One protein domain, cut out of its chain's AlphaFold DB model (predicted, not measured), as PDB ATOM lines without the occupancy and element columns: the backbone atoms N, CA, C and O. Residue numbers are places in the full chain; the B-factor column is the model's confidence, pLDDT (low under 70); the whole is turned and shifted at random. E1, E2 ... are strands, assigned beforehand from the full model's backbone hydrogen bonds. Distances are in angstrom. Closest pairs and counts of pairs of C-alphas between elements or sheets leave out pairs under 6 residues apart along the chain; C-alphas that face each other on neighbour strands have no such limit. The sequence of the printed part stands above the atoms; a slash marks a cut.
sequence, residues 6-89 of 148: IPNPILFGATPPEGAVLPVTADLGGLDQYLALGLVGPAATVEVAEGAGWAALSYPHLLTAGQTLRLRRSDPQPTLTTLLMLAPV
ATOM      1  N   ILE A   6     191.260 181.281 113.330       92.19
ATOM      2  CA  ILE A   6     192.711 181.358 113.547       92.19
ATOM      3  C   ILE A   6     193.057 181.188 115.030       92.19
ATOM      4  O   ILE A   6     192.327 181.693 115.883       92.19
ATOM      5  N   PRO A   7     194.155 180.493 115.378       95.75
ATOM      6  CA  PRO A   7     194.586 180.377 116.768       95.75
ATOM      7  C   PRO A   7     194.858 181.746 117.403       95.75
ATOM      8  O   PRO A   7     195.670 182.511 116.889       95.75
ATOM      9  N   ASN A   8     194.211 182.032 118.535       95.12
ATOM     10  CA  ASN A   8     194.466 183.228 119.338       95.12
ATOM     11  C   ASN A   8     194.290 182.912 120.837       95.12
ATOM     12  O   ASN A   8     193.211 183.127 121.392       95.12
ATOM     13  N   PRO A   9     195.294 182.303 121.488       96.94
ATOM     14  CA  PRO A   9     195.173 181.852 122.871       96.94
ATOM     15  C   PRO A   9     195.267 183.003 123.883       96.94
ATOM     16  O   PRO A   9     195.994 183.971 123.671       96.94
ATOM     17  N   ILE A  10     194.626 182.837 125.045       97.00
ATOM     18  CA  ILE A  10     194.903 183.664 126.231       97.00
ATOM     19  C   ILE A  10     195.907 182.935 127.122       97.00
ATOM     20  O   ILE A  10     195.714 181.771 127.476       97.00
ATOM     21  N   LEU A  11     196.959 183.643 127.519       97.38
ATOM     22  CA  LEU A  11     197.954 183.182 128.483       97.38
ATOM     23  C   LEU A  11     197.711 183.872 129.823       97.38
ATOM     24  O   LEU A  11     197.581 185.095 129.862       97.38
ATOM     25  N   PHE A  12     197.674 183.117 130.922       96.94
ATOM     26  CA  PHE A  12     197.477 183.708 132.246       96.94
ATOM     27  C   PHE A  12     198.259 183.008 133.365       96.94
ATOM     28  O   PHE A  12     198.472 181.790 133.382       96.94
ATOM     29  N   GLY A  13     198.735 183.842 134.293       96.88
ATOM     30  CA  GLY A  13     199.490 183.468 135.486       96.88
ATOM     31  C   GLY A  13     198.583 183.198 136.686       96.88
ATOM     32  O   GLY A  13     197.409 182.866 136.528       96.88
ATOM     33  N   ALA A  14     199.123 183.389 137.890       96.81
ATOM     34  CA  ALA A  14     198.306 183.494 139.093       96.81
ATOM     35  C   ALA A  14     197.322 184.666 138.977       96.81
ATOM     36  O   ALA A  14     197.676 185.748 138.504       96.81
ATOM     37  N   THR A  15     196.095 184.452 139.426       97.06
ATOM     38  CA  THR A  15     195.038 185.465 139.442       97.06
ATOM     39  C   THR A  15     194.716 185.862 140.881       97.06
ATOM     40  O   THR A  15     194.993 185.086 141.802       97.06
ATOM     41  N   PRO A  16     194.066 187.017 141.106       95.69
ATOM     42  CA  PRO A  16     193.470 187.329 142.401       95.69
ATOM     43  C   PRO A  16     192.533 186.209 142.901       95.69
ATOM     44  O   PRO A  16     192.027 185.437 142.075       95.69
ATOM     45  N   PRO A  17     192.266 186.107 144.219       93.00
ATOM     46  CA  PRO A  17     191.384 185.080 144.787       93.00
ATOM     47  C   PRO A  17     189.983 185.051 144.163       93.00
ATOM     48  O   PRO A  17     189.390 183.988 143.975       93.00
ATOM     49  N   GLU A  18     189.451 186.217 143.808       94.19
ATOM     50  CA  GLU A  18     188.180 186.356 143.116       94.19
ATOM     51  C   GLU A  18     188.243 185.861 141.665       94.19
ATOM     52  O   GLU A  18     187.227 185.378 141.168       94.19
ATOM     53  N   GLY A  19     189.423 185.841 141.043       96.50
ATOM     54  CA  GLY A  19     189.674 185.523 139.636       96.50
ATOM     55  C   GLY A  19     189.847 186.774 138.769       96.50
ATOM     56  O   GLY A  19     189.366 187.850 139.105       96.50
ATOM     57  N   ALA A  20     190.523 186.634 137.631       96.94
ATOM     58  CA  ALA A  20     190.597 187.686 136.622       96.94
ATOM     59  C   ALA A  20     189.315 187.680 135.780       96.94
ATOM     60  O   ALA A  20     188.960 186.651 135.201       96.94
ATOM     61  N   VAL A  21     188.617 188.813 135.723       96.88
ATOM     62  CA  VAL A  21     187.342 188.954 135.009       96.88
ATOM     63  C   VAL A  21     187.585 189.528 133.617       96.88
ATOM     64  O   VAL A  21     188.240 190.559 133.479       96.88
ATOM     65  N   LEU A  22     187.053 188.862 132.592       96.38
ATOM     66  CA  LEU A  22     187.173 189.259 131.193       96.38
ATOM     67  C   LEU A  22     185.774 189.405 130.574       96.38
ATOM     68  O   LEU A  22     185.088 188.395 130.390       96.38
ATOM     69  N   PRO A  23     185.322 190.629 130.254       96.56
ATOM     70  CA  PRO A  23     184.075 190.819 129.525       96.56
ATOM     71  C   PRO A  23     184.225 190.345 128.074       96.56
ATOM     72  O   PRO A  23     185.245 190.586 127.428       96.56
ATOM     73  N   VAL A  24     183.191 189.695 127.546       96.12
ATOM     74  CA  VAL A  24     183.094 189.353 126.125       96.12
ATOM     75  C   VAL A  24     182.357 190.492 125.427       96.12
ATOM     76  O   VAL A  24     181.146 190.647 125.586       96.12
ATOM     77  N   THR A  25     183.088 191.312 124.673       94.38
ATOM     78  CA  THR A  25     182.537 192.431 123.894       94.38
ATOM     79  C   THR A  25     182.627 192.155 122.394       94.38
ATOM     80  O   THR A  25     183.439 191.337 121.955       94.38
ATOM     81  N   ALA A  26     181.780 192.840 121.620       89.19
ATOM     82  CA  ALA A  26     181.780 192.798 120.154       89.19
ATOM     83  C   ALA A  26     182.729 193.832 119.515       89.19
ATOM     84  O   ALA A  26     182.873 193.858 118.295       89.19
ATOM     85  N   ASP A  27     183.355 194.694 120.323       84.38
ATOM     86  CA  ASP A  27     184.274 195.726 119.844       84.38
ATOM     87  C   ASP A  27     185.553 195.117 119.253       84.38
ATOM     88  O   ASP A  27     185.898 193.958 119.502       84.38
ATOM     89  N   LEU A  28     186.309 195.921 118.502       77.94
ATOM     90  CA  LEU A  28     187.629 195.521 118.016       77.94
ATOM     91  C   LEU A  28     188.537 195.126 119.189       77.94
ATOM     92  O   LEU A  28     188.721 195.884 120.138       77.94
ATOM     93  N   GLY A  29     189.113 193.925 119.111       79.38
ATOM     94  CA  GLY A  29     189.909 193.340 120.196       79.38
ATOM     95  C   GLY A  29     189.090 192.635 121.285       79.38
ATOM     96  O   GLY A  29     189.679 192.073 122.205       79.38
ATOM     97  N   GLY A  30     187.759 192.626 121.173       90.81
ATOM     98  CA  GLY A  30     186.862 191.831 122.004       90.81
ATOM     99  C   GLY A  30     186.933 190.326 121.715       90.81
ATOM    100  O   GLY A  30     187.609 189.866 120.791       90.81
ATOM    101  N   LEU A  31     186.223 189.550 122.538       95.12
ATOM    102  CA  LEU A  31     186.207 188.080 122.494       95.12
ATOM    103  C   LEU A  31     184.930 187.499 121.869       95.12
ATOM    104  O   LEU A  31     184.747 186.281 121.887       95.12
ATOM    105  N   ASP A  32     184.020 188.333 121.361       94.44
ATOM    106  CA  ASP A  32     182.810 187.831 120.708       94.44
ATOM    107  C   ASP A  32     183.169 186.881 119.558       94.44
ATOM    108  O   ASP A  32     184.107 187.110 118.793       94.44
ATOM    109  N   GLN A  33     182.418 185.785 119.458       94.00
ATOM    110  CA  GLN A  33     182.572 184.730 118.459       94.00
ATOM    111  C   GLN A  33     183.869 183.912 118.547       94.00
ATOM    112  O   GLN A  33     184.111 183.071 117.675       94.00
ATOM    113  N   TYR A  34     184.688 184.093 119.584       95.94
ATOM    114  CA  TYR A  34     185.826 183.209 119.829       95.94
ATOM    115  C   TYR A  34     185.334 181.816 120.231       95.94
ATOM    116  O   TYR A  34     184.401 181.668 121.019       95.94
ATOM    117  N   LEU A  35     185.993 180.780 119.718       97.06
ATOM    118  CA  LEU A  35     185.744 179.395 120.098       97.06
ATOM    119  C   LEU A  35     186.793 178.948 121.116       97.06
ATOM    120  O   LEU A  35     187.941 178.697 120.751       97.06
ATOM    121  N   ALA A  36     186.405 178.826 122.383       97.88
ATOM    122  CA  ALA A  36     187.254 178.267 123.428       97.88
ATOM    123  C   ALA A  36     187.278 176.735 123.337       97.88
ATOM    124  O   ALA A  36     186.235 176.091 123.227       97.88
ATOM    125  N   LEU A  37     188.472 176.144 123.401       98.19
ATOM    126  CA  LEU A  37     188.702 174.718 123.146       98.19
ATOM    127  C   LEU A  37     189.163 173.933 124.378       98.19
ATOM    128  O   LEU A  37     189.001 172.717 124.416       98.19
ATOM    129  N   GLY A  38     189.743 174.604 125.372       97.81
ATOM    130  CA  GLY A  38     190.215 173.971 126.600       97.81
ATOM    131  C   GLY A  38     191.425 174.673 127.203       97.81
ATOM    132  O   GLY A  38     191.878 175.705 126.709       97.81
ATOM    133  N   LEU A  39     191.958 174.085 128.273       98.19
ATOM    134  CA  LEU A  39     193.135 174.579 128.986       98.19
ATOM    135  C   LEU A  39     194.328 173.642 128.789       98.19
ATOM    136  O   LEU A  39     194.172 172.422 128.780       98.19
ATOM    137  N   VAL A  40     195.525 174.215 128.687       97.94
ATOM    138  CA  VAL A  40     196.801 173.488 128.690       97.94
ATOM    139  C   VAL A  40     197.753 174.148 129.682       97.94
ATOM    140  O   VAL A  40     197.862 175.372 129.714       97.94
ATOM    141  N   GLY A  41     198.467 173.339 130.467       96.12
ATOM    142  CA  GLY A  41     199.449 173.808 131.447       96.12
ATOM    143  C   GLY A  41     199.015 173.564 132.898       96.12
ATOM    144  O   GLY A  41     198.278 172.609 133.156       96.12
ATOM    145  N   PRO A  42     199.496 174.383 133.853       96.81
ATOM    146  CA  PRO A  42     199.130 174.281 135.265       96.81
ATOM    147  C   PRO A  42     197.616 174.346 135.499       96.81
ATOM    148  O   PRO A  42     196.879 174.956 134.720       96.81
ATOM    149  N   ALA A  43     197.165 173.741 136.601       96.69
ATOM    150  CA  ALA A  43     195.750 173.679 136.952       96.69
ATOM    151  C   ALA A  43     195.145 175.085 137.103       96.69
ATOM    152  O   ALA A  43     195.630 175.915 137.873       96.69
ATOM    153  N   ALA A  44     194.066 175.321 136.367       97.62
ATOM    154  CA  ALA A  44     193.292 176.549 136.383       97.62
ATOM    155  C   ALA A  44     191.829 176.233 136.068       97.62
ATOM    156  O   ALA A  44     191.515 175.160 135.544       97.62
ATOM    157  N   THR A  45     190.940 177.181 136.342       97.94
ATOM    158  CA  THR A  45     189.542 177.114 135.918       97.94
ATOM    159  C   THR A  45     189.172 178.341 135.098       97.94
ATOM    160  O   THR A  45     189.699 179.437 135.298       97.94
ATOM    161  N   VAL A  46     188.261 178.137 134.150       98.44
ATOM    162  CA  VAL A  46     187.569 179.213 133.441       98.44
ATOM    163  C   VAL A  46     186.090 179.005 133.680       98.44
ATOM    164  O   VAL A  46     185.574 177.899 133.509       98.44
ATOM    165  N   GLU A  47     185.430 180.062 134.114       98.31
ATOM    166  CA  GLU A  47     184.006 180.082 134.396       98.31
ATOM    167  C   GLU A  47     183.334 181.152 133.540       98.31
ATOM    168  O   GLU A  47     183.960 182.148 133.181       98.31
ATOM    169  N   VAL A  48     182.056 180.958 133.237       97.94
ATOM    170  CA  VAL A  48     181.190 181.955 132.610       97.94
ATOM    171  C   VAL A  48     180.123 182.388 133.608       97.94
ATOM    172  O   VAL A  48     179.658 181.590 134.427       97.94
ATOM    173  N   ALA A  49     179.776 183.671 133.589       96.56
ATOM    174  CA  ALA A  49     178.680 184.192 134.392       96.56
ATOM    175  C   ALA A  49     177.339 183.618 133.899       96.56
ATOM    176  O   ALA A  49     176.992 183.758 132.726       96.56
ATOM    177  N   GLU A  50     176.576 183.007 134.804       89.94
ATOM    178  CA  GLU A  50     175.241 182.460 134.546       89.94
ATOM    179  C   GLU A  50     174.265 182.973 135.610       89.94
ATOM    180  O   GLU A  50     174.331 182.604 136.787       89.94
ATOM    181  N   GLY A  51     173.357 183.868 135.213       84.81
ATOM    182  CA  GLY A  51     172.465 184.551 136.151       84.81
ATOM    183  C   GLY A  51     173.255 185.343 137.200       84.81
ATOM    184  O   GLY A  51     174.017 186.242 136.857       84.81
ATOM    185  N   ALA A  52     173.071 185.011 138.481       85.81
ATOM    186  CA  ALA A  52     173.809 185.619 139.596       85.81
ATOM    187  C   ALA A  52     175.079 184.837 139.999       85.81
ATOM    188  O   ALA A  52     175.743 185.200 140.972       85.81
ATOM    189  N   GLY A  53     175.389 183.737 139.306       93.94
ATOM    190  CA  GLY A  53     176.451 182.804 139.664       93.94
ATOM    191  C   GLY A  53     177.518 182.643 138.587       93.94
ATOM    192  O   GLY A  53     177.533 183.330 137.568       93.94
ATOM    193  N   TRP A  54     178.423 181.704 138.845       96.81
ATOM    194  CA  TRP A  54     179.502 181.320 137.943       96.81
ATOM    195  C   TRP A  54     179.422 179.822 137.695       96.81
ATOM    196  O   TRP A  54     179.280 179.052 138.647       96.81
ATOM    197  N   ALA A  55     179.533 179.424 136.435       97.00
ATOM    198  CA  ALA A  55     179.542 178.031 136.022       97.00
ATOM    199  C   ALA A  55     180.848 177.708 135.302       97.00
ATOM    200  O   ALA A  55     181.386 178.541 134.574       97.00
ATOM    201  N   ALA A  56     181.367 176.494 135.491       96.94
ATOM    202  CA  ALA A  56     182.540 176.034 134.758       96.94
ATOM    203  C   ALA A  56     182.267 176.039 133.244       96.94
ATOM    204  O   ALA A  56     181.240 175.537 132.785       96.94
ATOM    205  N   LEU A  57     183.205 176.583 132.467       97.38
ATOM    206  CA  LEU A  57     183.076 176.653 131.018       97.38
ATOM    207  C   LEU A  57     183.152 175.241 130.416       97.38
ATOM    208  O   LEU A  57     184.134 174.524 130.608       97.38
ATOM    209  N   SER A  58     182.115 174.843 129.681       97.38
ATOM    210  CA  SER A  58     182.081 173.564 128.960       97.38
ATOM    211  C   SER A  58     182.678 173.721 127.567       97.38
ATOM    212  O   SER A  58     182.241 174.594 126.825       97.38
ATOM    213  N   TYR A  59     183.644 172.874 127.204       96.81
ATOM    214  CA  TYR A  59     184.360 172.962 125.929       96.81
ATOM    215  C   TYR A  59     183.853 171.944 124.890       96.81
ATOM    216  O   TYR A  59     183.541 170.810 125.263       96.81
ATOM    217  N   PRO A  60     183.848 172.292 123.590       97.69
ATOM    218  CA  PRO A  60     184.131 173.623 123.051       97.69
ATOM    219  C   PRO A  60     183.011 174.627 123.383       97.69
ATOM    220  O   PRO A  60     181.841 174.253 123.431       97.69
ATOM    221  N   HIS A  61     183.364 175.899 123.585       96.94
ATOM    222  CA  HIS A  61     182.414 176.972 123.904       96.94
ATOM    223  C   HIS A  61     182.536 178.126 122.913       96.94
ATOM    224  O   HIS A  61     183.617 178.696 122.775       96.94
ATOM    225  N   LEU A  62     181.438 178.497 122.252       96.44
ATOM    226  CA  LEU A  62     181.387 179.716 121.444       96.44
ATOM    227  C   LEU A  62     181.036 180.901 122.345       96.44
ATOM    228  O   LEU A  62     179.943 180.948 122.907       96.44
ATOM    229  N   LEU A  63     181.958 181.849 122.469       96.38
ATOM    230  CA  LEU A  63     181.749 183.065 123.239       96.38
ATOM    231  C   LEU A  63     180.814 184.017 122.491       96.38
ATOM    232  O   LEU A  63     180.909 184.174 121.276       96.38
ATOM    233  N   THR A  64     179.907 184.644 123.230       95.44
ATOM    234  CA  THR A  64     178.923 185.599 122.712       95.44
ATOM    235  C   THR A  64     179.012 186.903 123.493       95.44
ATOM    236  O   THR A  64     179.120 186.889 124.722       95.44
ATOM    237  N   ALA A  65     178.949 188.032 122.787       95.19
ATOM    238  CA  ALA A  65     178.929 189.358 123.396       95.19
ATOM    239  C   ALA A  65     177.901 189.462 124.543       95.19
ATOM    240  O   ALA A  65     176.773 188.979 124.442       95.19
ATOM    241  N   GLY A  66     178.307 190.096 125.644       94.31
ATOM    242  CA  GLY A  66     177.519 190.213 126.875       94.31
ATOM    243  C   GLY A  66     177.810 189.126 127.913       94.31
ATOM    244  O   GLY A  66     177.462 189.293 129.082       94.31
ATOM    245  N   GLN A  67     178.497 188.043 127.537       96.38
ATOM    246  CA  GLN A  67     179.048 187.108 128.516       96.38
ATOM    247  C   GLN A  67     180.197 187.747 129.305       96.38
ATOM    248  O   GLN A  67     180.858 188.688 128.870       96.38
ATOM    249  N   THR A  68     180.460 187.195 130.484       97.50
ATOM    250  CA  THR A  68     181.640 187.532 131.280       97.50
ATOM    251  C   THR A  68     182.346 186.249 131.670       97.50
ATOM    252  O   THR A  68     181.719 185.334 132.205       97.50
ATOM    253  N   LEU A  69     183.645 186.190 131.404       98.00
ATOM    254  CA  LEU A  69     184.510 185.094 131.804       98.00
ATOM    255  C   LEU A  69     185.233 185.421 133.101       98.00
ATOM    256  O   LEU A  69     185.551 186.575 133.388       98.00
ATOM    257  N   ARG A  70     185.550 184.377 133.858       98.25
ATOM    258  CA  ARG A  70     186.412 184.456 135.029       98.25
ATOM    259  C   ARG A  70     187.469 183.379 134.975       98.25
ATOM    260  O   ARG A  70     187.162 182.193 134.939       98.25
ATOM    261  N   LEU A  71     188.717 183.818 134.964       98.31
ATOM    262  CA  LEU A  71     189.894 182.972 134.899       98.31
ATOM    263  C   LEU A  71     190.460 182.875 136.308       98.31
ATOM    264  O   LEU A  71     190.646 183.892 136.980       98.31
ATOM    265  N   ARG A  72     190.718 181.657 136.772       97.69
ATOM    266  CA  ARG A  72     191.220 181.412 138.119       97.69
ATOM    267  C   ARG A  72     192.407 180.484 138.096       97.69
ATOM    268  O   ARG A  72     192.329 179.361 137.602       97.69
ATOM    269  N   ARG A  73     193.482 180.944 138.716       96.88
ATOM    270  CA  ARG A  73     194.650 180.133 139.016       96.88
ATOM    271  C   ARG A  73     195.287 180.622 140.307       96.88
ATOM    272  O   ARG A  73     195.722 181.763 140.394       96.88
ATOM    273  N   SER A  74     195.340 179.746 141.306       94.75
ATOM    274  CA  SER A  74     195.908 180.045 142.626       94.75
ATOM    275  C   SER A  74     197.406 179.759 142.728       94.75
ATOM    276  O   SER A  74     198.042 180.159 143.697       94.75
ATOM    277  N   ASP A  75     197.961 179.021 141.767       92.38
ATOM    278  CA  ASP A  75     199.369 178.636 141.745       92.38
ATOM    279  C   ASP A  75     200.270 179.833 141.364       92.38
ATOM    280  O   ASP A  75     200.142 180.333 140.244       92.38
ATOM    281  N   PRO A  76     201.188 180.280 142.249       92.12
ATOM    282  CA  PRO A  76     202.051 181.440 142.020       92.12
ATOM    283  C   PRO A  76     203.270 181.154 141.130       92.12
ATOM    284  O   PRO A  76     204.076 182.057 140.904       92.12
ATOM    285  N   GLN A  77     203.459 179.917 140.655       93.94
ATOM    286  CA  GLN A  77     204.602 179.571 139.811       93.94
ATOM    287  C   GLN A  77     204.594 180.349 138.478       93.94
ATOM    288  O   GLN A  77     203.527 180.611 137.913       93.94
ATOM    289  N   PRO A  78     205.777 180.674 137.920       92.00
ATOM    290  CA  PRO A  78     205.909 181.544 136.746       92.00
ATOM    291  C   PRO A  78     205.469 180.896 135.425       92.00
ATOM    292  O   PRO A  78     205.378 181.577 134.405       92.00
ATOM    293  N   THR A  79     205.212 179.586 135.409       95.38
ATOM    294  CA  THR A  79     204.603 178.907 134.258       95.38
ATOM    295  C   THR A  79     203.225 179.495 133.980       95.38
ATOM    296  O   THR A  79     202.564 179.944 134.906       95.38
ATOM    297  N   LEU A  80     202.776 179.524 132.726       97.12
ATOM    298  CA  LEU A  80     201.467 180.072 132.355       97.12
ATOM    299  C   LEU A  80     200.503 178.945 131.995       97.12
ATOM    300  O   LEU A  80     200.917 177.918 131.454       97.12
ATOM    301  N   THR A  81     199.221 179.160 132.274       98.00
ATOM    302  CA  THR A  81     198.150 178.349 131.698       98.00
ATOM    303  C   THR A  81     197.685 179.003 130.404       98.00
ATOM    304  O   THR A  81     197.535 180.224 130.329       98.00
ATOM    305  N   THR A  82     197.444 178.181 129.390       98.44
ATOM    306  CA  THR A  82     196.945 178.601 128.083       98.44
ATOM    307  C   THR A  82     195.480 178.215 127.954       98.44
ATOM    308  O   THR A  82     195.156 177.028 127.956       98.44
ATOM    309  N   LEU A  83     194.598 179.199 127.791       98.44
ATOM    310  CA  LEU A  83     193.250 178.990 127.272       98.44
ATOM    311  C   LEU A  83     193.335 178.951 125.747       98.44
ATOM    312  O   LEU A  83     193.568 179.970 125.093       98.44
ATOM    313  N   LEU A  84     193.191 177.749 125.191       98.44
ATOM    314  CA  LEU A  84     193.186 177.528 123.754       98.44
ATOM    315  C   LEU A  84     191.913 178.128 123.172       98.44
ATOM    316  O   LEU A  84     190.810 177.715 123.538       98.44
ATOM    317  N   MET A  85     192.065 179.076 122.254       97.00
ATOM    318  CA  MET A  85     190.935 179.668 121.553       97.00
ATOM    319  C   MET A  85     191.238 179.846 120.075       97.00
ATOM    320  O   MET A  85     192.392 180.025 119.671       97.00
ATOM    321  N   LEU A  86     190.170 179.828 119.288       95.12
ATOM    322  CA  LEU A  86     190.192 180.262 117.906       95.12
ATOM    323  C   LEU A  86     189.396 181.556 117.771       95.12
ATOM    324  O   LEU A  86     188.224 181.600 118.140       95.12
ATOM    325  N   ALA A  87     190.024 182.588 117.223       92.31
ATOM    326  CA  ALA A  87     189.350 183.814 116.839       92.31
ATOM    327  C   ALA A  87     188.724 183.638 115.449       92.31
ATOM    328  O   ALA A  87     189.346 183.018 114.575       92.31
ATOM    329  N   PRO A  88     187.531 184.190 115.193       89.06
ATOM    330  CA  PRO A  88     187.079 184.364 113.826       89.06
ATOM    331  C   PRO A  88     188.026 185.322 113.108       89.06
ATOM    332  O   PRO A  88     188.431 186.348 113.656       89.06
ATOM    333  N   VAL A  89     188.348 185.012 111.857       81.31
ATOM    334  CA  VAL A  89     188.872 186.038 110.961       81.31
ATOM    335  C   VAL A  89     187.706 186.974 110.692       81.31
ATOM    336  O   VAL A  89     186.747 186.601 110.014       81.31
TER     337      VAL A  89
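This is residues 6 to 89 of the 148 residues of an uncharacterized protein of Deinococcus wulumuqiensis R12 (UniProt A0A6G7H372). This is a small, two-layered sandwich: a strongly twisted sheet of four strands, E2, E6, E4 and E5, stands partly face to face with a sheet of three, E1, E7 and E3. The chain passes between the layers several times, and the turn of the E4 and E5 hairpin reaches away from the smaller sheet. The printed part has 84 residues with seven named strands, E1 to E7, and no named helix; the class is all strand, with 36 residues in named strands, under half. The whole is compact, with a radius of gyration of the C-alphas of 12.3 A and spans of 33 by 32 by 22 A.

Begin with inner strand E6, residues 68 to 72. Its antiparallel neighbour on one side is edge strand E2, residues 20 to 23, at 162 degrees between their directions, with N 22 of E2 and O 69 of E6 within hydrogen-bond range at 2.8 A. E4, residues 45 to 50, is its other antiparallel neighbour, with N 47 and O 70 at 2.9 A. E5, residues 53 to 56, forms a hairpin with E4; find N 48 and O 55 at 2.8 A. In the second sheet, E7, residues 81 to 88, is antiparallel to E1, residues 10 to 12, with N 83 and O 10 at 2.8 A, and to E3, residues 35 to 40, with N 37 and O 84 at 2.8 A. E4 and E7 are only just apart, closest 8.4 A.

Find C-alpha 10 at (194.903, 183.664, 126.231), where E1 begins. E3 is 15.2 A long, E4 15.3 A and E6 13.3 A. E7, 21.9 A, ends at C-alpha 88, (187.079, 184.364, 113.826).

The C-alphas farthest apart, of Pro 76 and Val 89, are 34.1 A apart. The links E2 to E3 and E5 to E6 are long. The printed part has no cut, and no printed residue is under pLDDT 70.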